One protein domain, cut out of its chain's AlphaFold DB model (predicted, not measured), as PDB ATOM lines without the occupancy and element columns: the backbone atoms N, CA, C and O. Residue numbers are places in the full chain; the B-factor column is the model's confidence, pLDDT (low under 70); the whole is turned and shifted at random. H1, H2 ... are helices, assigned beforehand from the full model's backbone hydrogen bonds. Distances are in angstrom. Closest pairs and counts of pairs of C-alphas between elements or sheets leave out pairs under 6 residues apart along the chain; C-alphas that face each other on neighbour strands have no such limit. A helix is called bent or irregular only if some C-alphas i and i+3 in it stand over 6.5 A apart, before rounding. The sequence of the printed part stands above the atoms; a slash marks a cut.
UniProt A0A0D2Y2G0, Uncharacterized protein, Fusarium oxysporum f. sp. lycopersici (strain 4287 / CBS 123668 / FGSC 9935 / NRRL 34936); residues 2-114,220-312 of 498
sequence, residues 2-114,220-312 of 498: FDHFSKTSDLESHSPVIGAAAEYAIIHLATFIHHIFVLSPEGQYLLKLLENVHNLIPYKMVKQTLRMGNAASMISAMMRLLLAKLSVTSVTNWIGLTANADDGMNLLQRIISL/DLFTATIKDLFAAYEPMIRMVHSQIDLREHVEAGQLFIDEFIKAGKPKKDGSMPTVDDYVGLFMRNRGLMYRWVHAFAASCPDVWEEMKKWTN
ATOM      1  N   PHE A   2     242.289 241.591 178.336       87.44
ATOM      2  CA  PHE A   2     242.868 240.326 177.823       87.44
ATOM      3  C   PHE A   2     241.842 239.186 177.686       87.44
ATOM      4  O   PHE A   2     241.773 238.549 176.640       87.44
ATOM      5  N   ASP A   3     240.983 239.002 178.691       90.25
ATOM      6  CA  ASP A   3     239.911 237.993 178.661       90.25
ATOM      7  C   ASP A   3     238.765 238.336 177.691       90.25
ATOM      8  O   ASP A   3     237.916 237.495 177.410       90.25
ATOM      9  N   HIS A   4     238.674 239.588 177.237       90.50
ATOM     10  CA  HIS A   4     237.669 240.029 176.264       90.50
ATOM     11  C   HIS A   4     238.139 239.738 174.845       90.50
ATOM     12  O   HIS A   4     237.392 239.165 174.059       90.50
ATOM     13  N   PHE A   5     239.412 240.031 174.564       87.38
ATOM     14  CA  PHE A   5     240.060 239.697 173.297       87.38
ATOM     15  C   PHE A   5     240.016 238.205 172.975       87.38
ATOM     16  O   PHE A   5     239.891 237.850 171.812       87.38
ATOM     17  N   SER A   6     240.061 237.317 173.970       91.38
ATOM     18  CA  SER A   6     239.929 235.875 173.722       91.38
ATOM     19  C   SER A   6     238.496 235.432 173.397       91.38
ATOM     20  O   SER A   6     238.300 234.339 172.874       91.38
ATOM     21  N   LYS A   7     237.483 236.264 173.676       92.69
ATOM     22  CA  LYS A   7     236.058 235.924 173.505       92.69
ATOM     23  C   LYS A   7     235.428 236.530 172.258       92.69
ATOM     24  O   LYS A   7     234.489 235.950 171.725       92.69
ATOM     25  N   THR A   8     235.896 237.696 171.821       92.25
ATOM     26  CA  THR A   8     235.316 238.416 170.684       92.25
ATOM     27  C   THR A   8     236.363 239.244 169.943       92.25
ATOM     28  O   THR A   8     237.330 239.723 170.537       92.25
ATOM     29  N   SER A   9     236.138 239.437 168.642       89.62
ATOM     30  CA  SER A   9     236.869 240.383 167.793       89.62
ATOM     31  C   SER A   9     236.305 241.804 167.842       89.62
ATOM     32  O   SER A   9     236.862 242.698 167.214       89.62
ATOM     33  N   ASP A  10     235.228 242.042 168.589       88.44
ATOM     34  CA  ASP A  10     234.715 243.384 168.849       88.44
ATOM     35  C   ASP A  10     235.365 243.960 170.114       88.44
ATOM     36  O   ASP A  10     234.875 243.777 171.233       88.44
ATOM     37  N   LEU A  11     236.499 244.641 169.936       83.50
ATOM     38  CA  LEU A  11     237.232 245.270 171.036       83.50
ATOM     39  C   LEU A  11     236.435 246.406 171.695       83.50
ATOM     40  O   LEU A  11     236.454 246.558 172.918       83.50
ATOM     41  N   GLU A  12     235.742 247.203 170.892       86.75
ATOM     42  CA  GLU A  12     235.090 248.436 171.335       86.75
ATOM     43  C   GLU A  12     233.906 248.140 172.266       86.75
ATOM     44  O   GLU A  12     233.645 248.903 173.197       86.75
ATOM     45  N   SER A  13     233.273 246.968 172.117       88.38
ATOM     46  CA  SER A  13     232.215 246.493 173.021       88.38
ATOM     47  C   SER A  13     232.650 246.242 174.473       88.38
ATOM     48  O   SER A  13     231.790 246.074 175.338       88.38
ATOM     49  N   HIS A  14     233.955 246.216 174.783       91.06
ATOM     50  CA  HIS A  14     234.429 246.002 176.156       91.06
ATOM     51  C   HIS A  14     233.972 247.116 177.108       91.06
ATOM     52  O   HIS A  14     233.506 246.842 178.214       91.06
ATOM     53  N   SER A  15     234.165 248.378 176.713       91.81
ATOM     54  CA  SER A  15     233.675 249.555 177.434       91.81
ATOM     55  C   SER A  15     233.811 250.821 176.574       91.81
ATOM     56  O   SER A  15     234.710 250.879 175.731       91.81
ATOM     57  N   PRO A  16     233.019 251.881 176.841       90.81
ATOM     58  CA  PRO A  16     233.135 253.156 176.122       90.81
ATOM     59  C   PRO A  16     234.551 253.747 176.144       90.81
ATOM     60  O   PRO A  16     235.005 254.313 175.159       90.81
ATOM     61  N   VAL A  17     235.284 253.555 177.248       90.81
ATOM     62  CA  VAL A  17     236.677 254.012 177.390       90.81
ATOM     63  C   VAL A  17     237.613 253.309 176.404       90.81
ATOM     64  O   VAL A  17     238.542 253.933 175.906       90.81
ATOM     65  N   ILE A  18     237.387 252.027 176.102       89.38
ATOM     66  CA  ILE A  18     238.205 251.298 175.124       89.38
ATOM     67  C   ILE A  18     237.891 251.742 173.697       89.38
ATOM     68  O   ILE A  18     238.824 251.913 172.917       89.38
ATOM     69  N   GLY A  19     236.615 251.984 173.382       89.25
ATOM     70  CA  GLY A  19     236.223 252.602 172.112       89.25
ATOM     71  C   GLY A  19     236.904 253.957 171.914       89.25
ATOM     72  O   GLY A  19     237.625 254.145 170.938       89.25
ATOM     73  N   ALA A  20     236.790 254.845 172.905       89.25
ATOM     74  CA  ALA A  20     237.433 256.157 172.877       89.25
ATOM     75  C   ALA A  20     238.968 256.067 172.789       89.25
ATOM     76  O   ALA A  20     239.592 256.835 172.064       89.25
ATOM     77  N   ALA A  21     239.601 255.116 173.486       89.25
ATOM     78  CA  ALA A  21     241.049 254.917 173.411       89.25
ATOM     79  C   ALA A  21     241.508 254.436 172.024       89.25
ATOM     80  O   ALA A  21     242.557 254.864 171.539       89.25
ATOM     81  N   ALA A  22     240.735 253.557 171.378       90.06
ATOM     82  CA  ALA A  22     241.021 253.100 170.023       90.06
ATOM     83  C   ALA A  22     240.876 254.236 169.003       90.06
ATOM     84  O   ALA A  22     241.762 254.422 168.170       90.06
ATOM     85  N   GLU A  23     239.809 255.027 169.105       89.38
ATOM     86  CA  GLU A  23     239.591 256.214 168.277       89.38
ATOM     87  C   GLU A  23     240.697 257.256 168.468       89.38
ATOM     88  O   GLU A  23     241.311 257.690 167.494       89.38
ATOM     89  N   TYR A  24     241.048 257.560 169.719       88.75
ATOM     90  CA  TYR A  24     242.170 258.434 170.051       88.75
ATOM     91  C   TYR A  24     243.473 257.962 169.389       88.75
ATOM     92  O   TYR A  24     244.172 258.757 168.757       88.75
ATOM     93  N   ALA A  25     243.794 256.667 169.486       90.19
ATOM     94  CA  ALA A  25     244.989 256.095 168.868       90.19
ATOM     95  C   ALA A  25     244.954 256.187 167.334       90.19
ATOM     96  O   ALA A  25     245.971 256.505 166.718       90.19
ATOM     97  N   ILE A  26     243.791 255.952 166.721       91.81
ATOM     98  CA  ILE A  26     243.594 256.062 165.272       91.81
ATOM     99  C   ILE A  26     243.832 257.495 164.793       91.81
ATOM    100  O   ILE A  26     244.576 257.681 163.831       91.81
ATOM    101  N   ILE A  27     243.271 258.500 165.471       89.75
ATOM    102  CA  ILE A  27     243.440 259.911 165.093       89.75
ATOM    103  C   ILE A  27     244.918 260.318 165.166       89.75
ATOM    104  O   ILE A  27     245.445 260.948 164.244       89.75
ATOM    105  N   HIS A  28     245.624 259.916 166.225       88.62
ATOM    106  CA  HIS A  28     247.049 260.219 166.376       88.62
ATOM    107  C   HIS A  28     247.905 259.511 165.321       88.62
ATOM    108  O   HIS A  28     248.805 260.126 164.747       88.62
ATOM    109  N   LEU A  29     247.609 258.244 165.017       91.19
ATOM    110  CA  LEU A  29     248.306 257.500 163.970       91.19
ATOM    111  C   LEU A  29     248.059 258.112 162.583       91.19
ATOM    112  O   LEU A  29     249.001 258.255 161.807       91.19
ATOM    113  N   ALA A  30     246.816 258.501 162.284       91.62
ATOM    114  CA  ALA A  30     246.434 259.163 161.035       91.62
ATOM    115  C   ALA A  30     247.172 260.487 160.857       91.62
ATOM    116  O   ALA A  30     247.757 260.728 159.806       91.62
ATOM    117  N   THR A  31     247.231 261.289 161.915       88.19
ATOM    118  CA  THR A  31     247.970 262.556 161.943       88.19
ATOM    119  C   THR A  31     249.455 262.356 161.683       88.19
ATOM    120  O   THR A  31     250.040 263.036 160.845       88.19
ATOM    121  N   PHE A  32     250.072 261.401 162.378       88.75
ATOM    122  CA  PHE A  32     251.494 261.112 162.221       88.75
ATOM    123  C   PHE A  32     251.830 260.673 160.790       88.75
ATOM    124  O   PHE A  32     252.806 261.119 160.193       88.75
ATOM    125  N   ILE A  33     250.984 259.824 160.213       92.12
ATOM    126  CA  ILE A  33     251.140 259.332 158.846       92.12
ATOM    127  C   ILE A  33     250.900 260.439 157.819       92.12
ATOM    128  O   ILE A  33     251.678 260.555 156.874       92.12
ATOM    129  N   HIS A  34     249.872 261.267 158.010       90.75
ATOM    130  CA  HIS A  34     249.626 262.448 157.187       90.75
ATOM    131  C   HIS A  34     250.851 263.371 157.191       90.75
ATOM    132  O   HIS A  34     251.346 263.749 156.132       90.75
ATOM    133  N   HIS A  35     251.430 263.639 158.360       87.69
ATOM    134  CA  HIS A  35     252.645 264.442 158.457       87.69
ATOM    135  C   HIS A  35     253.811 263.850 157.640       87.69
ATOM    136  O   HIS A  35     254.457 264.559 156.873       87.69
ATOM    137  N   ILE A  36     254.043 262.534 157.731       88.50
ATOM    138  CA  ILE A  36     255.134 261.861 157.004       88.50
ATOM    139  C   ILE A  36     254.918 261.852 155.485       88.50
ATOM    140  O   ILE A  36     255.858 262.112 154.737       88.50
ATOM    141  N   PHE A  37     253.724 261.486 155.012       91.19
ATOM    142  CA  PHE A  37     253.489 261.192 153.591       91.19
ATOM    143  C   PHE A  37     252.881 262.356 152.802       91.19
ATOM    144  O   PHE A  37     252.987 262.373 151.571       91.19
ATOM    145  N   VAL A  38     252.268 263.321 153.485       88.81
ATOM    146  CA  VAL A  38     251.643 264.496 152.867       88.81
ATOM    147  C   VAL A  38     252.448 265.753 153.160       88.81
ATOM    148  O   VAL A  38     252.954 266.343 152.213       88.81
ATOM    149  N   LEU A  39     252.608 266.135 154.430       85.56
ATOM    150  CA  LEU A  39     253.178 267.442 154.794       85.56
ATOM    151  C   LEU A  39     254.700 267.520 154.643       85.56
ATOM    152  O   LEU A  39     255.243 268.584 154.357       85.56
ATOM    153  N   SER A  40     255.404 266.400 154.815       84.06
ATOM    154  CA  SER A  40     256.847 266.358 154.591       84.06
ATOM    155  C   SER A  40     257.179 266.651 153.119       84.06
ATOM    156  O   SER A  40     256.568 266.039 152.234       84.06
ATOM    157  N   PRO A  41     258.212 267.469 152.818       82.50
ATOM    158  CA  PRO A  41     258.636 267.754 151.441       82.50
ATOM    159  C   PRO A  41     258.900 266.496 150.597       82.50
ATOM    160  O   PRO A  41     258.721 266.494 149.378       82.50
ATOM    161  N   GLU A  42     259.305 265.405 151.255       84.19
ATOM    162  CA  GLU A  42     259.649 264.121 150.640       84.19
ATOM    163  C   GLU A  42     258.529 263.073 150.741       84.19
ATOM    164  O   GLU A  42     258.715 261.931 150.316       84.19
ATOM    165  N   GLY A  43     257.361 263.423 151.284       88.75
ATOM    166  CA  GLY A  43     256.309 262.464 151.625       88.75
ATOM    167  C   GLY A  43     255.802 261.652 150.429       88.75
ATOM    168  O   GLY A  43     255.764 260.421 150.474       88.75
ATOM    169  N   GLN A  44     255.530 262.315 149.302       89.12
ATOM    170  CA  GLN A  44     255.103 261.643 148.065       89.12
ATOM    171  C   GLN A  44     256.190 260.751 147.466       89.12
ATOM    172  O   GLN A  44     255.910 259.709 146.868       89.12
ATOM    173  N   TYR A  45     257.451 261.121 147.669       87.81
ATOM    174  CA  TYR A  45     258.564 260.274 147.281       87.81
ATOM    175  C   TYR A  45     258.662 259.024 148.164       87.81
ATOM    176  O   TYR A  45     258.823 257.916 147.651       87.81
ATOM    177  N   LEU A  46     258.525 259.174 149.485       90.62
ATOM    178  CA  LEU A  46     258.496 258.044 150.418       90.62
ATOM    179  C   LEU A  46     257.340 257.092 150.099       90.62
ATOM    180  O   LEU A  46     257.527 255.875 150.108       90.62
ATOM    181  N   LEU A  47     256.176 257.636 149.736       92.94
ATOM    182  CA  LEU A  47     255.033 256.850 149.281       92.94
ATOM    183  C   LEU A  47     255.370 256.047 148.019       92.94
ATOM    184  O   LEU A  47     255.008 254.875 147.909       92.94
ATOM    185  N   LYS A  48     256.110 256.650 147.080       90.94
ATOM    186  CA  LYS A  48     256.568 255.969 145.867       90.94
ATOM    187  C   LYS A  48     257.564 254.850 146.168       90.94
ATOM    188  O   LYS A  48     257.468 253.777 145.572       90.94
ATOM    189  N   LEU A  49     258.495 255.065 147.098       91.06
ATOM    190  CA  LEU A  49     259.408 254.014 147.557       91.06
ATOM    191  C   LEU A  49     258.654 252.857 148.222       91.06
ATOM    192  O   LEU A  49     258.947 251.697 147.929       91.06
ATOM    193  N   LEU A  50     257.660 253.156 149.063       94.31
ATOM    194  CA  LEU A  50     256.802 252.145 149.679       94.31
ATOM    195  C   LEU A  50     256.049 251.329 148.619       94.31
ATOM    196  O   LEU A  50     256.067 250.101 148.667       94.31
ATOM    197  N   GLU A  51     255.445 251.996 147.631       94.69
ATOM    198  CA  GLU A  51     254.771 251.344 146.503       94.69
ATOM    199  C   GLU A  51     255.725 250.435 145.718       94.69
ATOM    200  O   GLU A  51     255.379 249.304 145.377       94.69
ATOM    201  N   ASN A  52     256.948 250.903 145.465       91.31
ATOM    202  CA  ASN A  52     257.980 250.127 144.789       91.31
ATOM    203  C   ASN A  52     258.343 248.855 145.569       91.31
ATOM    204  O   ASN A  52     258.379 247.780 144.976       91.31
ATOM    205  N   VAL A  53     258.565 248.944 146.887       93.38
ATOM    206  CA  VAL A  53     258.829 247.767 147.737       93.38
ATOM    207  C   VAL A  53     257.638 246.810 147.714       93.38
ATOM    208  O   VAL A  53     257.814 245.617 147.467       93.38
ATOM    209  N   HIS A  54     256.430 247.332 147.933       95.06
ATOM    210  CA  HIS A  54     255.194 246.552 147.994       95.06
ATOM    211  C   HIS A  54     254.952 245.742 146.715       95.06
ATOM    212  O   HIS A  54     254.664 244.548 146.782       95.06
ATOM    213  N   ASN A  55     255.177 246.351 145.549       92.62
ATOM    214  CA  ASN A  55     255.014 245.701 144.245       92.62
ATOM    215  C   ASN A  55     256.033 244.582 143.969       92.62
ATOM    216  O   ASN A  55     255.778 243.712 143.134       92.62
ATOM    217  N   LEU A  56     257.184 244.586 144.647       90.06
ATOM    218  CA  LEU A  56     258.207 243.549 144.489       90.06
ATOM    219  C   LEU A  56     257.929 242.303 145.349       90.06
ATOM    220  O   LEU A  56     258.516 241.245 145.099       90.06
ATOM    221  N   ILE A  57     257.048 242.399 146.352       91.19
ATOM    222  CA  ILE A  57     256.750 241.291 147.265       91.19
ATOM    223  C   ILE A  57     255.943 240.204 146.531       91.19
ATOM    224  O   ILE A  57     254.865 240.466 145.989       91.19
ATOM    225  N   PRO A  58     256.393 238.933 146.548       91.81
ATOM    226  CA  PRO A  58     255.721 237.838 145.860       91.81
ATOM    227  C   PRO A  58     254.518 237.306 146.657       91.81
ATOM    228  O   PRO A  58     254.484 236.130 147.028       91.81
ATOM    229  N   TYR A  59     253.500 238.137 146.914       94.31
ATOM    230  CA  TYR A  59     252.373 237.796 147.798       94.31
ATOM    231  C   TYR A  59     251.695 236.466 147.455       94.31
ATOM    232  O   TYR A  59     251.322 235.711 148.348       94.31
ATOM    233  N   LYS A  60     251.572 236.124 146.166       93.31
ATOM    234  CA  LYS A  60     251.009 234.830 145.740       93.31
ATOM    235  C   LYS A  60     251.835 233.643 146.246       93.31
ATOM    236  O   LYS A  60     251.255 232.688 146.753       93.31
ATOM    237  N   MET A  61     253.164 233.716 146.144       93.75
ATOM    238  CA  MET A  61     254.061 232.664 146.633       93.75
ATOM    239  C   MET A  61     254.081 232.614 148.158       93.75
ATOM    240  O   MET A  61     253.987 231.529 148.719       93.75
ATOM    241  N   VAL A  62     254.113 233.770 148.831       95.38
ATOM    242  CA  VAL A  62     254.022 233.852 150.301       95.38
ATOM    243  C   VAL A  62     252.736 233.178 150.786       95.38
ATOM    244  O   VAL A  62     252.783 232.253 151.596       95.38
ATOM    245  N   LYS A  63     251.585 233.559 150.216       95.44
ATOM    246  CA  LYS A  63     250.278 232.964 150.530       95.44
ATOM    247  C   LYS A  63     250.225 231.471 150.211       95.44
ATOM    248  O   LYS A  63     249.588 230.725 150.947       95.44
ATOM    249  N   GLN A  64     250.866 231.017 149.135       94.81
ATOM    250  CA  GLN A  64     250.938 229.593 148.797       94.81
ATOM    251  C   GLN A  64     251.768 228.806 149.816       94.81
ATOM    252  O   GLN A  64     251.347 227.728 150.227       94.81
ATOM    253  N   THR A  65     252.903 229.345 150.253       94.81
ATOM    254  CA  THR A  65     253.747 228.724 151.278       94.81
ATOM    255  C   THR A  65     253.012 228.607 152.610       94.81
ATOM    256  O   THR A  65     253.040 227.547 153.230       94.81
ATOM    257  N   LEU A  66     252.270 229.641 153.016       95.50
ATOM    258  CA  LEU A  66     251.487 229.628 154.258       95.50
ATOM    259  C   LEU A  66     250.368 228.571 154.274       95.50
ATOM    260  O   LEU A  66     249.973 228.129 155.349       95.50
ATOM    261  N   ARG A  67     249.898 228.106 153.104       92.25
ATOM    262  CA  ARG A  67     248.901 227.017 153.002       92.25
ATOM    263  C   ARG A  67     249.449 225.642 153.386       92.25
ATOM    264  O   ARG A  67     248.667 224.702 153.512       92.25
ATOM    265  N   MET A  68     250.766 225.474 153.508       92.00
ATOM    266  CA  MET A  68     251.353 224.191 153.895       92.00
ATOM    267  C   MET A  68     250.950 223.857 155.332       92.00
ATOM    268  O   MET A  68     251.393 224.536 156.241       92.00
ATOM    269  N   GLY A  69     250.153 222.806 155.552       87.31
ATOM    270  CA  GLY A  69     249.612 222.494 156.885       87.31
ATOM    271  C   GLY A  69     250.652 222.082 157.939       87.31
ATOM    272  O   GLY A  69     250.400 222.199 159.132       87.31
ATOM    273  N   ASN A  70     251.835 221.618 157.528       92.44
ATOM    274  CA  ASN A  70     252.928 221.319 158.452       92.44
ATOM    275  C   ASN A  70     253.842 222.542 158.624       92.44
ATOM    276  O   ASN A  70     254.513 222.947 157.674       92.44
ATOM    277  N   ALA A  71     253.932 223.065 159.850       92.00
ATOM    278  CA  ALA A  71     254.710 224.265 160.162       92.00
ATOM    279  C   ALA A  71     256.204 224.158 159.805       92.00
ATOM    280  O   ALA A  71     256.763 225.098 159.256       92.00
ATOM    281  N   ALA A  72     256.858 223.015 160.044       91.81
ATOM    282  CA  ALA A  72     258.279 222.848 159.708       91.81
ATOM    283  C   ALA A  72     258.519 222.910 158.187       91.81
ATOM    284  O   ALA A  72     259.480 223.524 157.717       91.81
ATOM    285  N   SER A  73     257.606 222.315 157.413       94.50
ATOM    286  CA  SER A  73     257.611 222.386 155.949       94.50
ATOM    287  C   SER A  73     257.341 223.810 155.464       94.50
ATOM    288  O   SER A  73     258.064 224.297 154.597       94.50
ATOM    289  N   MET A  74     256.355 224.489 156.063       95.38
ATOM    290  CA  MET A  74     256.031 225.891 155.787       95.38
ATOM    291  C   MET A  74     257.241 226.796 156.035       95.38
ATOM    292  O   MET A  74     257.649 227.516 155.127       95.38
ATOM    293  N   ILE A  75     257.866 226.712 157.215       93.62
ATOM    294  CA  ILE A  75     259.042 227.511 157.590       93.62
ATOM    295  C   ILE A  75     260.195 227.233 156.629       93.62
ATOM    296  O   ILE A  75     260.779 228.164 156.084       93.62
ATOM    297  N   SER A  76     260.490 225.961 156.346       93.19
ATOM    298  CA  SER A  76     261.559 225.587 155.409       93.19
ATOM    299  C   SER A  76     261.318 226.140 154.003       93.19
ATOM    300  O   SER A  76     262.245 226.629 153.354       93.19
ATOM    301  N   ALA A  77     260.076 226.076 153.519       94.25
ATOM    302  CA  ALA A  77     259.693 226.625 152.226       94.25
ATOM    303  C   ALA A  77     259.728 228.160 152.218       94.25
ATOM    304  O   ALA A  77     260.187 228.738 151.236       94.25
ATOM    305  N   MET A  78     259.324 228.820 153.308       94.44
ATOM    306  CA  MET A  78     259.376 230.278 153.446       94.44
ATOM    307  C   MET A  78     260.821 230.771 153.485       94.44
ATOM    308  O   MET A  78     261.194 231.671 152.741       94.44
ATOM    309  N   MET A  79     261.670 230.114 154.271       93.50
ATOM    310  CA  MET A  79     263.103 230.387 154.325       93.50
ATOM    311  C   MET A  79     263.765 230.178 152.968       93.50
ATOM    312  O   MET A  79     264.612 230.970 152.566       93.50
ATOM    313  N   ARG A  80     263.350 229.155 152.214       92.06
ATOM    314  CA  ARG A  80     263.821 228.964 150.840       92.06
ATOM    315  C   ARG A  80     263.316 230.068 149.909       92.06
ATOM    316  O   ARG A  80     264.097 230.559 149.111       92.06
ATOM    317  N   LEU A  81     262.056 230.481 150.016       91.31
ATOM    318  CA  LEU A  81     261.495 231.566 149.207       91.31
ATOM    319  C   LEU A  81     262.236 232.893 149.438       91.31
ATOM    320  O   LEU A  81     262.552 233.590 148.478       91.31
ATOM    321  N   LEU A  82     262.513 233.233 150.698       91.00
ATOM    322  CA  LEU A  82     263.121 234.509 151.075       91.00
ATOM    323  C   LEU A  82     264.646 234.512 150.921       91.00
ATOM    324  O   LEU A  82     265.208 235.509 150.473       91.00
ATOM    325  N   LEU A  83     265.312 233.414 151.301       91.56
ATOM    326  CA  LEU A  83     266.764 233.365 151.511       91.56
ATOM    327  C   LEU A  83     267.522 232.472 150.523       91.56
ATOM    328  O   LEU A  83     268.757 232.466 150.547       91.56
ATOM    329  N   ALA A  84     266.842 231.700 149.666       84.94
ATOM    330  CA  ALA A  84     267.559 230.988 148.615       84.94
ATOM    331  C   ALA A  84     268.169 231.997 147.645       84.94
ATOM    332  O   ALA A  84     267.503 232.918 147.168       84.94
ATOM    333  N   LYS A  85     269.451 231.796 147.347       79.44
ATOM    334  CA  LYS A  85     270.158 232.587 146.347       79.44
ATOM    335  C   LYS A  85     269.530 232.312 144.989       79.44
ATOM    336  O   LYS A  85     269.455 231.158 144.560       79.44
ATOM    337  N   LEU A  86     269.030 233.361 144.349       65.06
ATOM    338  CA  LEU A  86     268.399 233.248 143.041       65.06
ATOM    339  C   LEU A  86     269.502 233.161 141.979       65.06
ATOM    340  O   LEU A  86     270.410 233.985 141.967       65.06
ATOM    341  N   SER A  87     269.435 232.163 141.095       58.09
ATOM    342  CA  SER A  87     270.332 232.078 139.935       58.09
ATOM    343  C   SER A  87     269.850 232.988 138.805       58.09
ATOM    344  O   SER A  87     268.639 233.150 138.632       58.09
ATOM    345  N   VAL A  88     270.766 233.506 137.977       50.69
ATOM    346  CA  VAL A  88     270.468 234.370 136.809       50.69
ATOM    347  C   VAL A  88     269.367 233.797 135.894       50.69
ATOM    348  O   VAL A  88     268.574 234.541 135.322       50.69
ATOM    349  N   THR A  89     269.232 232.472 135.805       50.62
ATOM    350  CA  THR A  89     268.197 231.802 134.994       50.62
ATOM    351  C   THR A  89     266.793 231.854 135.614       50.62
ATOM    352  O   THR A  89     265.798 231.832 134.896       50.62
ATOM    353  N   SER A  90     266.684 231.948 136.941       53.53
ATOM    354  CA  SER A  90     265.398 232.086 137.656       53.53
ATOM    355  C   SER A  90     264.919 233.548 137.709       53.53
ATOM    356  O   SER A  90     263.786 233.838 138.090       53.53
ATOM    357  N   VAL A  91     265.808 234.475 137.345       48.12
ATOM    358  CA  VAL A  91     265.735 235.927 137.565       48.12
ATOM    359  C   VAL A  91     265.050 236.657 136.403       48.12
ATOM    360  O   VAL A  91     264.406 237.681 136.649       48.12
ATOM    361  N   THR A  92     265.105 236.121 135.180       49.53
ATOM    362  CA  THR A  92     264.470 236.690 133.973       49.53
ATOM    363  C   THR A  92     262.944 236.607 133.987       49.53
ATOM    364  O   THR A  92     262.290 237.484 133.432       49.53
ATOM    365  N   ASN A  93     262.362 235.623 134.677       50.31
ATOM    366  CA  ASN A  93     260.910 235.416 134.694       50.31
ATOM    367  C   ASN A  93     260.162 236.192 135.785       50.31
ATOM    368  O   ASN A  93     258.947 236.324 135.684       50.31
ATOM    369  N   TRP A  94     260.837 236.673 136.837       52.97
ATOM    370  CA  TRP A  94     260.109 237.220 137.987       52.97
ATOM    371  C   TRP A  94     259.634 238.661 137.754       52.97
ATOM    372  O   TRP A  94     258.462 238.929 137.975       52.97
ATOM    373  N   ILE A  95     260.495 239.578 137.281       54.25
ATOM    374  CA  ILE A  95     260.137 241.003 137.052       54.25
ATOM    375  C   ILE A  95     260.885 241.617 135.835       54.25
ATOM    376  O   ILE A  95     260.844 242.818 135.608       54.25
ATOM    377  N   GLY A  96     261.587 240.823 135.010       53.16
ATOM    378  CA  GLY A  96     262.193 241.305 133.749       53.16
ATOM    379  C   GLY A  96     263.213 242.458 133.861       53.16
ATOM    380  O   GLY A  96     263.539 243.070 132.851       53.16
ATOM    381  N   LEU A  97     263.712 242.769 135.065       52.53
ATOM    382  CA  LEU A  97     264.337 244.066 135.378       52.53
ATOM    383  C   LEU A  97     265.838 244.040 135.719       52.53
ATOM    384  O   LEU A  97     266.354 245.028 136.229       52.53
ATOM    385  N   THR A  98     266.587 242.968 135.442       46.91
ATOM    386  CA  THR A  98     268.042 242.963 135.720       46.91
ATOM    387  C   THR A  98     268.840 242.291 134.608       46.91
ATOM    388  O   THR A  98     268.789 241.071 134.462       46.91
ATOM    389  N   ALA A  99     269.591 243.095 133.848       43.78
ATOM    390  CA  ALA A  99     270.544 242.648 132.826       43.78
ATOM    391  C   ALA A  99     271.981 242.460 133.358       43.78
ATOM    392  O   ALA A  99     272.848 242.027 132.606       43.78
ATOM    393  N   ASN A 100     272.242 242.741 134.640       47.28
ATOM    394  CA  ASN A 100     273.571 242.595 135.237       47.28
ATOM    395  C   ASN A 100     273.577 241.465 136.274       47.28
ATOM    396  O   ASN A 100     272.615 241.288 137.021       47.28
ATOM    397  N   ALA A 101     274.653 240.681 136.275       46.75
ATOM    398  CA  ALA A 101     274.828 239.487 137.090       46.75
ATOM    399  C   ALA A 101     275.012 239.824 138.587       46.75
ATOM    400  O   ALA A 101     276.128 239.829 139.095       46.75
ATOM    401  N   ASP A 102     273.915 240.075 139.307       53.34
ATOM    402  CA  ASP A 102     273.861 240.007 140.780       53.34
ATOM    403  C   ASP A 102     273.779 238.529 141.225       53.34
ATOM    404  O   ASP A 102     272.805 238.078 141.838       53.34
ATOM    405  N   ASP A 103     274.792 237.742 140.850       55.62
ATOM    406  CA  ASP A 103     274.889 236.323 141.197       55.62
ATOM    407  C   ASP A 103     275.034 236.174 142.722       55.62
ATOM    408  O   ASP A 103     276.047 236.546 143.314       55.62
ATOM    409  N   GLY A 104     274.011 235.619 143.380       72.06
ATOM    410  CA  GLY A 104     274.103 235.193 144.778       72.06
ATOM    411  C   GLY A 104     273.336 236.010 145.822       72.06
ATOM    412  O   GLY A 104     273.454 235.670 147.001       72.06
ATOM    413  N   MET A 105     272.533 237.010 145.443       86.44
ATOM    414  CA  MET A 105     271.580 237.643 146.373       86.44
ATOM    415  C   MET A 105     270.341 236.766 146.589       86.44
ATOM    416  O   MET A 105     269.853 236.093 145.673       86.44
ATOM    417  N   ASN A 106     269.798 236.793 147.805       90.25
ATOM    418  CA  ASN A 106     268.464 236.264 148.070       90.25
ATOM    419  C   ASN A 106     267.350 237.266 147.695       90.25
ATOM    420  O   ASN A 106     267.629 238.395 147.286       90.25
ATOM    421  N   LEU A 107     266.080 236.866 147.821       89.94
ATOM    422  CA  LEU A 107     264.941 237.710 147.445       89.94
ATOM    423  C   LEU A 107     264.912 239.037 148.219       89.94
ATOM    424  O   LEU A 107     264.749 240.088 147.604       89.94
ATOM    425  N   LEU A 108     265.078 239.001 149.544       91.62
ATOM    426  CA  LEU A 108     265.034 240.202 150.387       91.62
ATOM    427  C   LEU A 108     266.163 241.175 150.028       91.62
ATOM    428  O   LEU A 108     265.918 242.363 149.828       91.62
ATOM    429  N   GLN A 109     267.381 240.657 149.864       92.31
ATOM    430  CA  GLN A 109     268.540 241.440 149.428       92.31
ATOM    431  C   GLN A 109     268.313 242.068 148.053       92.31
ATOM    432  O   GLN A 109     268.664 243.222 147.836       92.31
ATOM    433  N   ARG A 110     267.675 241.340 147.131       88.12
ATOM    434  CA  ARG A 110     267.369 241.854 145.794       88.12
ATOM    435  C   ARG A 110     266.347 242.987 145.824       88.12
ATOM    436  O   ARG A 110     266.535 243.963 145.105       88.12
ATOM    437  N   ILE A 111     265.298 242.881 146.645       90.06
ATOM    438  CA  ILE A 111     264.310 243.960 146.823       90.06
ATOM    439  C   ILE A 111     265.006 245.219 147.354       90.06
ATOM    440  O   ILE A 111     264.851 246.289 146.768       90.06
ATOM    441  N   ILE A 112     265.823 245.076 148.404       91.69
ATOM    442  CA  ILE A 112     266.586 246.182 149.003       91.69
ATOM    443  C   ILE A 112     267.521 246.818 147.963       91.69
ATOM    444  O   ILE A 112     267.440 248.018 147.717       91.69
ATOM    445  N   SER A 113     268.364 246.010 147.313       91.12
ATOM    446  CA  SER A 113     269.329 246.463 146.302       91.12
ATOM    447  C   SER A 113     268.649 247.199 145.143       91.12
ATOM    448  O   SER A 113     269.109 248.258 144.721       91.12
ATOM    449  N   LEU A 114     267.518 246.683 144.649       90.12
ATOM    450  CA  LEU A 114     266.799 247.279 143.523       90.12
ATOM    451  C   LEU A 114     266.190 248.639 143.884       90.12
ATOM    452  O   LEU A 114     266.374 249.602 143.142       90.12
ATOM    453  N   ASP A 220     277.841 236.734 154.523       89.69
ATOM    454  CA  ASP A 220     276.477 237.263 154.385       89.69
ATOM    455  C   ASP A 220     275.778 237.328 155.754       89.69
ATOM    456  O   ASP A 220     275.067 236.403 156.168       89.69
ATOM    457  N   LEU A 221     276.037 238.424 156.471       91.75
ATOM    458  CA  LEU A 221     275.517 238.669 157.814       91.75
ATOM    459  C   LEU A 221     274.008 238.890 157.801       91.75
ATOM    460  O   LEU A 221     273.330 238.413 158.702       91.75
ATOM    461  N   PHE A 222     273.462 239.537 156.771       92.38
ATOM    462  CA  PHE A 222     272.025 239.784 156.687       92.38
ATOM    463  C   PHE A 222     271.232 238.477 156.621       92.38
ATOM    464  O   PHE A 222     270.326 238.258 157.426       92.38
ATOM    465  N   THR A 223     271.598 237.563 155.715       91.88
ATOM    466  CA  THR A 223     270.946 236.248 155.631       91.88
ATOM    467  C   THR A 223     271.090 235.467 156.936       91.88
ATOM    468  O   THR A 223     270.148 234.781 157.338       91.88
ATOM    469  N   ALA A 224     272.252 235.550 157.597       93.12
ATOM    470  CA  ALA A 224     272.469 234.914 158.895       93.12
ATOM    471  C   ALA A 224     271.537 235.497 159.969       93.12
ATOM    472  O   ALA A 224     270.808 234.743 160.601       93.12
ATOM    473  N   THR A 225     271.448 236.823 160.085       95.00
ATOM    474  CA  THR A 225     270.550 237.498 161.031       95.00
ATOM    475  C   THR A 225     269.085 237.124 160.807       95.00
ATOM    476  O   THR A 225     268.373 236.864 161.773       95.00
ATOM    477  N   ILE A 226     268.618 237.033 159.554       94.00
ATOM    478  CA  ILE A 226     267.240 236.593 159.282       94.00
ATOM    479  C   ILE A 226     267.032 235.127 159.690       94.00
ATOM    480  O   ILE A 226     265.983 234.794 160.239       94.00
ATOM    481  N   LYS A 227     268.016 234.245 159.472       94.31
ATOM    482  CA  LYS A 227     267.951 232.850 159.945       94.31
ATOM    483  C   LYS A 227     267.877 232.762 161.461       94.31
ATOM    484  O   LYS A 227     267.020 232.038 161.966       94.31
ATOM    485  N   ASP A 228     268.723 233.509 162.157       95.88
ATOM    486  CA  ASP A 228     268.752 233.534 163.618       95.88
ATOM    487  C   ASP A 228     267.431 234.075 164.179       95.88
ATOM    488  O   ASP A 228     266.891 233.509 165.125       95.88
ATOM    489  N   LEU A 229     266.847 235.097 163.539       94.06
ATOM    490  CA  LEU A 229     265.525 235.614 163.893       94.06
ATOM    491  C   LEU A 229     264.430 234.549 163.720       94.06
ATOM    492  O   LEU A 229     263.637 234.332 164.632       94.06
ATOM    493  N   PHE A 230     264.389 233.855 162.578       92.62
ATOM    494  CA  PHE A 230     263.418 232.776 162.356       92.62
ATOM    495  C   PHE A 230     263.580 231.639 163.368       92.62
ATOM    496  O   PHE A 230     262.577 231.133 163.861       92.62
ATOM    497  N   ALA A 231     264.817 231.262 163.696       93.81
ATOM    498  CA  ALA A 231     265.101 230.224 164.681       93.81
ATOM    499  C   ALA A 231     264.681 230.648 166.099       93.81
ATOM    500  O   ALA A 231     264.053 229.868 166.811       93.81
ATOM    501  N   ALA A 232     264.958 231.897 166.493       95.31
ATOM    502  CA  ALA A 232     264.581 232.433 167.802       95.31
ATOM    503  C   ALA A 232     263.059 232.438 168.019       95.31
ATOM    504  O   ALA A 232     262.592 232.184 169.128       95.31
ATOM    505  N   TYR A 233     262.285 232.681 166.958       92.19
ATOM    506  CA  TYR A 233     260.822 232.710 167.006       92.19
ATOM    507  C   TYR A 233     260.153 231.427 166.498       92.19
ATOM    508  O   TYR A 233     258.924 231.364 166.462       92.19
ATOM    509  N   GLU A 234     260.912 230.386 166.140       92.81
ATOM    510  CA  GLU A 234     260.372 229.148 165.564       92.81
ATOM    511  C   GLU A 234     259.239 228.529 166.408       92.81
ATOM    512  O   GLU A 234     258.197 228.203 165.825       92.81
ATOM    513  N   PRO A 235     259.348 228.409 167.752       91.50
ATOM    514  CA  PRO A 235     258.269 227.852 168.568       91.50
ATOM    515  C   PRO A 235     256.967 228.653 168.449       91.50
ATOM    516  O   PRO A 235     255.894 228.072 168.276       91.50
ATOM    517  N   MET A 236     257.066 229.986 168.470       90.12
ATOM    518  CA  MET A 236     255.919 230.884 168.343       90.12
ATOM    519  C   MET A 236     255.320 230.818 166.935       90.12
ATOM    520  O   MET A 236     254.111 230.666 166.793       90.12
ATOM    521  N   ILE A 237     256.155 230.856 165.888       92.19
ATOM    522  CA  ILE A 237     255.711 230.741 164.490       92.19
ATOM    523  C   ILE A 237     254.954 229.428 164.285       92.19
ATOM    524  O   ILE A 237     253.885 229.420 163.677       92.19
ATOM    525  N   ARG A 238     255.484 228.319 164.812       92.19
ATOM    526  CA  ARG A 238     254.852 227.001 164.722       92.19
ATOM    527  C   ARG A 238     253.511 226.956 165.447       92.19
ATOM    528  O   ARG A 238     252.560 226.418 164.885       92.19
ATOM    529  N   MET A 239     253.441 227.504 166.660       90.31
ATOM    530  CA  MET A 239     252.202 227.577 167.433       90.31
ATOM    531  C   MET A 239     251.133 228.342 166.649       90.31
ATOM    532  O   MET A 239     250.089 227.784 166.321       90.31
ATOM    533  N   VAL A 240     251.448 229.575 166.253       91.75
ATOM    534  CA  VAL A 240     250.532 230.469 165.539       91.75
ATOM    535  C   VAL A 240     250.071 229.858 164.220       91.75
ATOM    536  O   VAL A 240     248.875 229.787 163.961       91.75
ATOM    537  N   HIS A 241     250.997 229.360 163.397       92.06
ATOM    538  CA  HIS A 241     250.664 228.767 162.098       92.06
ATOM    539  C   HIS A 241     249.777 227.521 162.223       92.06
ATOM    540  O   HIS A 241     248.924 227.290 161.370       92.06
ATOM    541  N   SER A 242     249.934 226.737 163.296       91.50
ATOM    542  CA  SER A 242     249.094 225.555 163.525       91.50
ATOM    543  C   SER A 242     247.657 225.882 163.941       91.50
ATOM    544  O   SER A 242     246.782 225.033 163.792       91.50
ATOM    545  N   GLN A 243     247.423 227.093 164.451       90.94
ATOM    546  CA  GLN A 243     246.161 227.492 165.077       90.94
ATOM    547  C   GLN A 243     245.417 228.598 164.313       90.94
ATOM    548  O   GLN A 243     244.222 228.800 164.525       90.94
ATOM    549  N   ILE A 244     246.106 229.330 163.433       92.44
ATOM    550  CA  ILE A 244     245.586 230.524 162.759       92.44
ATOM    551  C   ILE A 244     245.884 230.446 161.262       92.44
ATOM    552  O   ILE A 244     247.017 230.173 160.856       92.44
ATOM    553  N   ASP A 245     244.889 230.765 160.423       91.12
ATOM    554  CA  ASP A 245     245.117 230.951 158.986       91.12
ATOM    555  C   ASP A 245     245.900 232.256 158.741       91.12
ATOM    556  O   ASP A 245     245.349 233.346 158.551       91.12
ATOM    557  N   LEU A 246     247.230 232.150 158.745       93.06
ATOM    558  CA  LEU A 246     248.135 233.267 158.466       93.06
ATOM    559  C   LEU A 246     247.948 233.848 157.058       93.06
ATOM    560  O   LEU A 246     248.273 235.013 156.827       93.06
ATOM    561  N   ARG A 247     247.427 233.072 156.100       93.25
ATOM    562  CA  ARG A 247     247.210 233.552 154.729       93.25
ATOM    563  C   ARG A 247     246.146 234.642 154.691       93.25
ATOM    564  O   ARG A 247     246.341 235.610 153.963       93.25
ATOM    565  N   GLU A 248     245.055 234.479 155.439       92.06
ATOM    566  CA  GLU A 248     243.978 235.476 155.517       92.06
ATOM    567  C   GLU A 248     244.522 236.824 156.004       92.06
ATOM    568  O   GLU A 248     244.245 237.866 155.420       92.06
ATOM    569  N   HIS A 249     245.386 236.791 157.017       93.50
ATOM    570  CA  HIS A 249     245.977 237.986 157.611       93.50
ATOM    571  C   HIS A 249     247.016 238.649 156.701       93.50
ATOM    572  O   HIS A 249     247.053 239.874 156.599       93.50
ATOM    573  N   VAL A 250     247.816 237.861 155.972       95.19
ATOM    574  CA  VAL A 250     248.722 238.393 154.938       95.19
ATOM    575  C   VAL A 250     247.943 239.006 153.773       95.19
ATOM    576  O   VAL A 250     248.354 240.030 153.237       95.19
ATOM    577  N   GLU A 251     246.819 238.411 153.374       95.75
ATOM    578  CA  GLU A 251     245.944 238.968 152.338       95.75
ATOM    579  C   GLU A 251     245.283 240.274 152.784       95.75
ATOM    580  O   GLU A 251     245.313 241.251 152.041       95.75
ATOM    581  N   ALA A 252     244.768 240.321 154.013       95.44
ATOM    582  CA  ALA A 252     244.234 241.540 154.604       95.44
ATOM    583  C   ALA A 252     245.298 242.648 154.692       95.44
ATOM    584  O   ALA A 252     245.025 243.787 154.325       95.44
ATOM    585  N   GLY A 253     246.522 242.312 155.116       95.69
ATOM    586  CA  GLY A 253     247.643 243.253 155.156       95.69
ATOM    587  C   GLY A 253     248.037 243.766 153.770       95.69
ATOM    588  O   GLY A 253     248.252 244.963 153.603       95.69
ATOM    589  N   GLN A 254     248.068 242.889 152.760       96.44
ATOM    590  CA  GLN A 254     248.320 243.280 151.371       96.44
ATOM    591  C   GLN A 254     247.291 244.318 150.892       96.44
ATOM    592  O   GLN A 254     247.680 245.373 150.395       96.44
ATOM    593  N   LEU A 255     245.997 244.032 151.075       96.06
ATOM    594  CA  LEU A 255     244.904 244.915 150.657       96.06
ATOM    595  C   LEU A 255     244.920 246.246 151.415       96.06
ATOM    596  O   LEU A 255     244.698 247.297 150.823       96.06
ATOM    597  N   PHE A 256     245.232 246.217 152.710       97.19
ATOM    598  CA  PHE A 256     245.375 247.433 153.500       97.19
ATOM    599  C   PHE A 256     246.510 248.323 152.981       97.19
ATOM    600  O   PHE A 256     246.322 249.530 152.858       97.19
ATOM    601  N   ILE A 257     247.670 247.751 152.637       97.25
ATOM    602  CA  ILE A 257     248.786 248.520 152.063       97.25
ATOM    603  C   ILE A 257     248.399 249.097 150.691       97.25
ATOM    604  O   ILE A 257     248.739 250.245 150.405       97.25
ATOM    605  N   ASP A 258     247.643 248.357 149.869       97.19
ATOM    606  CA  ASP A 258     247.100 248.870 148.600       97.19
ATOM    607  C   ASP A 258     246.200 250.102 148.828       97.19
ATOM    608  O   ASP A 258     246.350 251.130 148.159       97.19
ATOM    609  N   GLU A 259     245.279 250.028 149.796       96.88
ATOM    610  CA  GLU A 259     244.405 251.148 150.163       96.88
ATOM    611  C   GLU A 259     245.178 252.318 150.775       96.88
ATOM    612  O   GLU A 259     244.887 253.470 150.458       96.88
ATOM    613  N   PHE A 260     246.185 252.035 151.598       97.44
ATOM    614  CA  PHE A 260     247.058 253.028 152.211       97.44
ATOM    615  C   PHE A 260     247.837 253.829 151.166       97.44
ATOM    616  O   PHE A 260     247.801 255.059 151.171       97.44
ATOM    617  N   ILE A 261     248.495 253.137 150.229       96.56
ATOM    618  CA  ILE A 261     249.223 253.778 149.128       96.56
ATOM    619  C   ILE A 261     248.268 254.639 148.303       96.56
ATOM    620  O   ILE A 261     248.620 255.741 147.892       96.56
ATOM    621  N   LYS A 262     247.049 254.151 148.055       95.06
ATOM    622  CA  LYS A 262     246.034 254.902 147.317       95.06
ATOM    623  C   LYS A 262     245.564 256.144 148.076       95.06
ATOM    624  O   LYS A 262     245.399 257.181 147.444       95.06
ATOM    625  N   ALA A 263     245.345 256.036 149.385       94.25
ATOM    626  CA  ALA A 263     244.900 257.141 150.230       94.25
ATOM    627  C   ALA A 263     245.953 258.250 150.341       94.25
ATOM    628  O   ALA A 263     245.581 259.409 150.449       94.25
ATOM    629  N   GLY A 264     247.245 257.913 150.270       92.94
ATOM    630  CA  GLY A 264     248.329 258.896 150.344       92.94
ATOM    631  C   GLY A 264     248.643 259.645 149.048       92.94
ATOM    632  O   GLY A 264     249.453 260.568 149.075       92.94
ATOM    633  N   LYS A 265     248.053 259.260 147.909       91.44
ATOM    634  CA  LYS A 265     248.274 259.938 146.620       91.44
ATOM    635  C   LYS A 265     247.385 261.182 146.494       91.44
ATOM    636  O   LYS A 265     246.285 261.172 147.044       91.44
ATOM    637  N   PRO A 266     247.790 262.204 145.712       89.25
ATOM    638  CA  PRO A 266     246.931 263.347 145.416       89.25
ATOM    639  C   PRO A 266     245.582 262.893 144.853       89.25
ATOM    640  O   PRO A 266     245.500 261.941 144.063       89.25
ATOM    641  N   LYS A 267     244.512 263.571 145.269       87.00
ATOM    642  CA  LYS A 267     243.145 263.321 144.813       87.00
ATOM    643  C   LYS A 267     243.007 263.684 143.329       87.00
ATOM    644  O   LYS A 267     243.879 264.294 142.715       87.00
ATOM    645  N   LYS A 268     241.900 263.267 142.703       84.19
ATOM    646  CA  LYS A 268     241.681 263.456 141.251       84.19
ATOM    647  C   LYS A 268     241.583 264.925 140.828       84.19
ATOM    648  O   LYS A 268     241.855 265.234 139.674       84.19
ATOM    649  N   ASP A 269     241.158 265.789 141.737       82.31
ATOM    650  CA  ASP A 269     241.127 267.249 141.608       82.31
ATOM    651  C   ASP A 269     242.499 267.904 141.871       82.31
ATOM    652  O   ASP A 269     242.651 269.114 141.716       82.31
ATOM    653  N   GLY A 270     243.510 267.099 142.208       78.81
ATOM    654  CA  GLY A 270     244.874 267.524 142.487       78.81
ATOM    655  C   GLY A 270     245.126 267.902 143.942       78.81
ATOM    656  O   GLY A 270     246.276 268.190 144.258       78.81
ATOM    657  N   SER A 271     244.105 267.886 144.810       82.75
ATOM    658  CA  SER A 271     244.281 268.250 146.215       82.75
ATOM    659  C   SER A 271     245.032 267.164 146.982       82.75
ATOM    660  O   SER A 271     244.944 265.970 146.667       82.75
ATOM    661  N   MET A 272     245.734 267.553 148.042       87.62
ATOM    662  CA  MET A 272     246.382 266.585 148.925       87.62
ATOM    663  C   MET A 272     245.376 265.830 149.814       87.62
ATOM    664  O   MET A 272     244.294 266.354 150.109       87.62
ATOM    665  N   PRO A 273     245.692 264.584 150.220       90.19
ATOM    666  CA  PRO A 273     244.962 263.892 151.280       90.19
ATOM    667  C   PRO A 273     245.030 264.676 152.589       90.19
ATOM    668  O   PRO A 273     246.031 265.321 152.861       90.19
ATOM    669  N   THR A 274     243.982 264.574 153.394       89.31
ATOM    670  CA  THR A 274     243.832 265.228 154.703       89.31
ATOM    671  C   THR A 274     244.021 264.224 155.839       89.31
ATOM    672  O   THR A 274     244.078 263.011 155.607       89.31
ATOM    673  N   VAL A 275     244.064 264.700 157.088       88.75
ATOM    674  CA  VAL A 275     244.050 263.813 158.266       88.75
ATOM    675  C   VAL A 275     242.798 262.928 158.260       88.75
ATOM    676  O   VAL A 275     242.901 261.727 158.515       88.75
ATOM    677  N   ASP A 276     241.647 263.475 157.872       87.31
ATOM    678  CA  ASP A 276     240.364 262.764 157.858       87.31
ATOM    679  C   ASP A 276     240.334 261.613 156.844       87.31
ATOM    680  O   ASP A 276     239.748 260.560 157.110       87.31
ATOM    681  N   ASP A 277     241.034 261.745 155.711       91.12
ATOM    682  CA  ASP A 277     241.180 260.651 154.743       91.12
ATOM    683  C   ASP A 277     241.898 259.440 155.376       91.12
ATOM    684  O   ASP A 277     241.497 258.284 155.170       91.12
ATOM    685  N   TYR A 278     242.928 259.694 156.192       93.38
ATOM    686  CA  TYR A 278     243.658 258.658 156.930       93.38
ATOM    687  C   TYR A 278     242.875 258.128 158.137       93.38
ATOM    688  O   TYR A 278     242.874 256.915 158.365       93.38
ATOM    689  N   VAL A 279     242.159 258.987 158.874       91.88
ATOM    690  CA  VAL A 279     241.238 258.553 159.940       91.88
ATOM    691  C   VAL A 279     240.189 257.618 159.350       91.88
ATOM    692  O   VAL A 279     240.034 256.493 159.820       91.88
ATOM    693  N   GLY A 280     239.538 258.011 158.253       91.88
ATOM    694  CA  GLY A 280     238.558 257.189 157.552       91.88
ATOM    695  C   GLY A 280     239.145 255.874 157.028       91.88
ATOM    696  O   GLY A 280     238.496 254.828 157.102       91.88
ATOM    697  N   LEU A 281     240.379 255.871 156.510       95.12
ATOM    698  CA  LEU A 281     241.092 254.642 156.139       95.12
ATOM    699  C   LEU A 281     241.254 253.691 157.334       95.12
ATOM    700  O   LEU A 281     240.907 252.512 157.219       95.12
ATOM    701  N   PHE A 282     241.756 254.179 158.468       95.19
ATOM    702  CA  PHE A 282     241.998 253.349 159.649       95.19
ATOM    703  C   PHE A 282     240.711 252.915 160.331       95.19
ATOM    704  O   PHE A 282     240.603 251.750 160.702       95.19
ATOM    705  N   MET A 283     239.701 253.779 160.409       92.81
ATOM    706  CA  MET A 283     238.391 253.417 160.944       92.81
ATOM    707  C   MET A 283     237.739 252.292 160.134       92.81
ATOM    708  O   MET A 283     237.265 251.320 160.715       92.81
ATOM    709  N   ARG A 284     237.787 252.350 158.794       94.44
ATOM    710  CA  ARG A 284     237.267 251.273 157.926       94.44
ATOM    711  C   ARG A 284     238.036 249.959 158.077       94.44
ATOM    712  O   ARG A 284     237.444 248.889 157.956       94.44
ATOM    713  N   ASN A 285     239.339 250.033 158.354       94.56
ATOM    714  CA  ASN A 285     240.227 248.871 158.413       94.56
ATOM    715  C   ASN A 285     240.549 248.377 159.840       94.56
ATOM    716  O   ASN A 285     241.199 247.342 159.988       94.56
ATOM    717  N   ARG A 286     240.072 249.034 160.908       92.31
ATOM    718  CA  ARG A 286     240.393 248.672 162.309       92.31
ATOM    719  C   ARG A 286     240.024 247.231 162.663       92.31
ATOM    720  O   ARG A 286     240.752 246.552 163.388       92.31
ATOM    721  N   GLY A 287     238.949 246.720 162.056       92.12
ATOM    722  CA  GLY A 287     238.513 245.333 162.211       92.12
ATOM    723  C   GLY A 287     239.553 244.300 161.757       92.12
ATOM    724  O   GLY A 287     239.541 243.179 162.262       92.12
ATOM    725  N   LEU A 288     240.487 244.651 160.859       92.62
ATOM    726  CA  LEU A 288     241.601 243.770 160.484       92.62
ATOM    727  C   LEU A 288     242.483 243.454 161.699       92.62
ATOM    728  O   LEU A 288     242.762 242.287 161.974       92.62
ATOM    729  N   MET A 289     242.864 244.490 162.452       89.75
ATOM    730  CA  MET A 289     243.673 244.349 163.661       89.75
ATOM    731  C   MET A 289     242.900 243.609 164.753       89.75
ATOM    732  O   MET A 289     243.444 242.705 165.381       89.75
ATOM    733  N   TYR A 290     241.622 243.938 164.959       92.38
ATOM    734  CA  TYR A 290     240.839 243.286 166.012       92.38
ATOM    735  C   TYR A 290     240.628 241.796 165.747       92.38
ATOM    736  O   TYR A 290     240.738 240.991 166.670       92.38
ATOM    737  N   ARG A 291     240.397 241.406 164.486       93.25
ATOM    738  CA  ARG A 291     240.327 239.991 164.097       93.25
ATOM    739  C   ARG A 291     241.650 239.269 164.323       93.25
ATOM    740  O   ARG A 291     241.622 238.173 164.869       93.25
ATOM    741  N   TRP A 292     242.779 239.890 163.977       92.31
ATOM    742  CA  TRP A 292     244.102 239.317 164.237       92.31
ATOM    743  C   TRP A 292     244.350 239.097 165.731       92.31
ATOM    744  O   TRP A 292     244.680 237.988 166.146       92.31
ATOM    745  N   VAL A 293     244.145 240.137 166.547       92.06
ATOM    746  CA  VAL A 293     244.351 240.069 168.000       92.06
ATOM    747  C   VAL A 293     243.425 239.031 168.628       92.06
ATOM    748  O   VAL A 293     243.876 238.249 169.459       92.06
ATOM    749  N   HIS A 294     242.160 238.971 168.206       93.62
ATOM    750  CA  HIS A 294     241.220 237.959 168.681       93.62
ATOM    751  C   HIS A 294     241.638 236.541 168.289       93.62
ATOM    752  O   HIS A 294     241.682 235.670 169.153       93.62
ATOM    753  N   ALA A 295     241.983 236.304 167.020       92.62
ATOM    754  CA  ALA A 295     242.438 234.994 166.558       92.62
ATOM    755  C   ALA A 295     243.682 234.536 167.332       92.62
ATOM    756  O   ALA A 295     243.777 233.379 167.735       92.62
ATOM    757  N   PHE A 296     244.609 235.455 167.598       92.19
ATOM    758  CA  PHE A 296     245.793 235.186 168.403       92.19
ATOM    759  C   PHE A 296     245.446 234.873 169.865       92.19
ATOM    760  O   PHE A 296     245.872 233.848 170.391       92.19
ATOM    761  N   ALA A 297     244.615 235.698 170.502       92.88
ATOM    762  CA  ALA A 297     244.204 235.521 171.893       92.88
ATOM    763  C   ALA A 297     243.383 234.243 172.128       92.88
ATOM    764  O   ALA A 297     243.549 233.575 173.148       92.88
ATOM    765  N   ALA A 298     242.479 233.914 171.205       93.38
ATOM    766  CA  ALA A 298     241.582 232.770 171.318       93.38
ATOM    767  C   ALA A 298     242.284 231.447 170.989       93.38
ATOM    768  O   ALA A 298     242.036 230.440 171.653       93.38
ATOM    769  N   SER A 299     243.167 231.446 169.987       93.50
ATOM    770  CA  SER A 299     243.764 230.214 169.466       93.50
ATOM    771  C   SER A 299     245.175 229.934 169.999       93.50
ATOM    772  O   SER A 299     245.690 228.837 169.798       93.50
ATOM    773  N   CYS A 300     245.822 230.885 170.682       92.94
ATOM    774  CA  CYS A 300     247.161 230.722 171.271       92.94
ATOM    775  C   CYS A 300     247.197 231.147 172.759       92.94
ATOM    776  O   CYS A 300     247.919 232.084 173.106       92.94
ATOM    777  N   PRO A 301     246.452 230.470 173.660       91.44
ATOM    778  CA  PRO A 301     246.275 230.904 175.050       91.44
ATOM    779  C   PRO A 301     247.578 230.960 175.861       91.44
ATOM    780  O   PRO A 301     247.750 231.881 176.651       91.44
ATOM    781  N   ASP A 302     248.516 230.034 175.636       89.12
ATOM    782  CA  ASP A 302     249.800 230.021 176.354       89.12
ATOM    783  C   ASP A 302     250.618 231.285 176.046       89.12
ATOM    784  O   ASP A 302     251.069 231.989 176.948       89.12
ATOM    785  N   VAL A 303     250.733 231.626 174.756       87.88
ATOM    786  CA  VAL A 303     251.437 232.833 174.297       87.88
ATOM    787  C   VAL A 303     250.683 234.095 174.727       87.88
ATOM    788  O   VAL A 303     251.295 235.103 175.081       87.88
ATOM    789  N   TRP A 304     249.350 234.048 174.736       92.56
ATOM    790  CA  TRP A 304     248.515 235.156 175.193       92.56
ATOM    791  C   TRP A 304     248.706 235.459 176.684       92.56
ATOM    792  O   TRP A 304     248.820 236.627 177.065       92.56
ATOM    793  N   GLU A 305     248.800 234.432 177.531       92.06
ATOM    794  CA  GLU A 305     249.076 234.596 178.962       92.06
ATOM    795  C   GLU A 305     250.512 235.076 179.222       92.06
ATOM    796  O   GLU A 305     250.723 235.936 180.082       92.06
ATOM    797  N   GLU A 306     251.501 234.624 178.443       91.00
ATOM    798  CA  GLU A 306     252.855 235.195 178.488       91.00
ATOM    799  C   GLU A 306     252.859 236.682 178.111       91.00
ATOM    800  O   GLU A 306     253.456 237.500 178.818       91.00
ATOM    801  N   MET A 307     252.134 237.060 177.054       90.56
ATOM    802  CA  MET A 307     252.000 238.455 176.635       90.56
ATOM    803  C   MET A 307     251.313 239.302 177.708       90.56
ATOM    804  O   MET A 307     251.734 240.429 177.973       90.56
ATOM    805  N   LYS A 308     250.282 238.767 178.368       92.56
ATOM    806  CA  LYS A 308     249.599 239.411 179.497       92.56
ATOM    807  C   LYS A 308     250.541 239.642 180.667       92.56
ATOM    808  O   LYS A 308     250.577 240.747 181.208       92.56
ATOM    809  N   LYS A 309     251.327 238.628 181.040       93.62
ATOM    810  CA  LYS A 309     252.341 238.748 182.090       93.62
ATOM    811  C   LYS A 309     253.364 239.823 181.735       93.62
ATOM    812  O   LYS A 309     253.553 240.749 182.516       93.62
ATOM    813  N   TRP A 310     253.942 239.748 180.537       92.62
ATOM    814  CA  TRP A 310     254.902 240.738 180.056       92.62
ATOM    815  C   TRP A 310     254.314 242.152 180.043       92.62
ATOM    816  O   TRP A 310     254.965 243.088 180.493       92.62
ATOM    817  N   THR A 311     253.068 242.310 179.590       90.56
ATOM    818  CA  THR A 311     252.382 243.610 179.554       90.56
ATOM    819  C   THR A 311     252.207 244.172 180.961       90.56
ATOM    820  O   THR A 311     252.489 245.346 181.187       90.56
ATOM    821  N   ASN A 312     251.790 243.345 181.924       89.81
ATOM    822  CA  ASN A 312     251.674 243.766 183.320       89.81
ATOM    823  C   ASN A 312     253.039 244.174 183.895       89.81
ATOM    824  O   ASN A 312     253.152 245.252 184.472       89.81
TER     825      ASN A 312
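What this domain is: This is residues 2 to 114 and 220 to 312 of the 498 residues of an uncharacterized protein of Fusarium oxysporum f. sp. lycopersici (strain 4287 / CBS 123668 / FGSC 9935 / NRRL 34936) (UniProt A0A0D2Y2G0). A flat group of helices is built round H10, with the bent H11 running back beside it on one side and H3 and then H4 running back beside it on the other. H2 crosses H11a and makes a corner with H3 at one end of H10, while H9 makes a corner with H10 at the other end, about perpendicular to it at 86 degrees; H5, H7 and H8 extend the group beyond H4, with H6 far from the middle and H1 and H12 beside H11b. The printed part has 206 residues, with twelve named helices in order from H1 to H12 and no named strand: all helix. It is only just compact, close to loose, with a radius of gyration of the C-alphas of 19.9 A and spans of 58 by 50 by 27 A.

Where its parts are: H1 is residues 2 to 5, from C-alpha 2 at (242.868, 240.326, 177.823). H2, residues 16 to 39, measures 32.6 A, and H3, residues 43 to 56, 20.3 A. H4 is residues 59 to 66, H5 71 to 83, H6 88 to 91, H7 107 to 114, H8 221 to 232 and H9 234 to 243. H10, residues 246 to 263, measures 25.5 A from C-alpha 246 at (248.135, 233.267, 158.466). H11, residues 275 to 299, was assigned as one helix by its hydrogen bonds but is bent, with C-alphas 284 and 287 7.4 A apart; its arms are H11a, 275 to 284, and H11b, 287 to 299, at a steep tilt of 39 degrees. H12, residues 301 to 312, ends at C-alpha 312 (251.674, 243.766, 183.320).

How they stand to each other: H11 is the hub, touching four helices. H10 and H11a form a hairpin at 23 degrees, closest at the C-alphas of Ala 263 and Asp 277, 6.8 A. H2 touches H11a with residues 23 to 34 alone, at a steep tilt of 49 degrees; the C-alphas of Ala 30 and Tyr 278 are closest, 5.0 A. H1 touches H11b, Phe 5 to His 294, 5.1 A between C-alphas. H12 is close to H11b but not clearly touching. H4 touches H10 at a shallow tilt of 20 degrees, opposite ways, the C-alphas of Lys 63 and Arg 247 being 5.2 A apart. H5 touches H7 and H9; H8 is near H7. H6 touches no helix. Every O i to N i+4 pair is within hydrogen-bond range in H2 to H5, H7 to H10, both arms of H11, and H12; H1 and H6 are too short for one.

The domain as a whole: The C-alphas farthest apart, Pro 16 and Ala 101, are 58.7 A apart. Residues 115 to 219 are not printed, and C-alphas 114 and 220 are 17.7 A apart across this cut. The links H6 to H7 and H10 to H11 are long. Confidence is under 70 in residues 86 to 103.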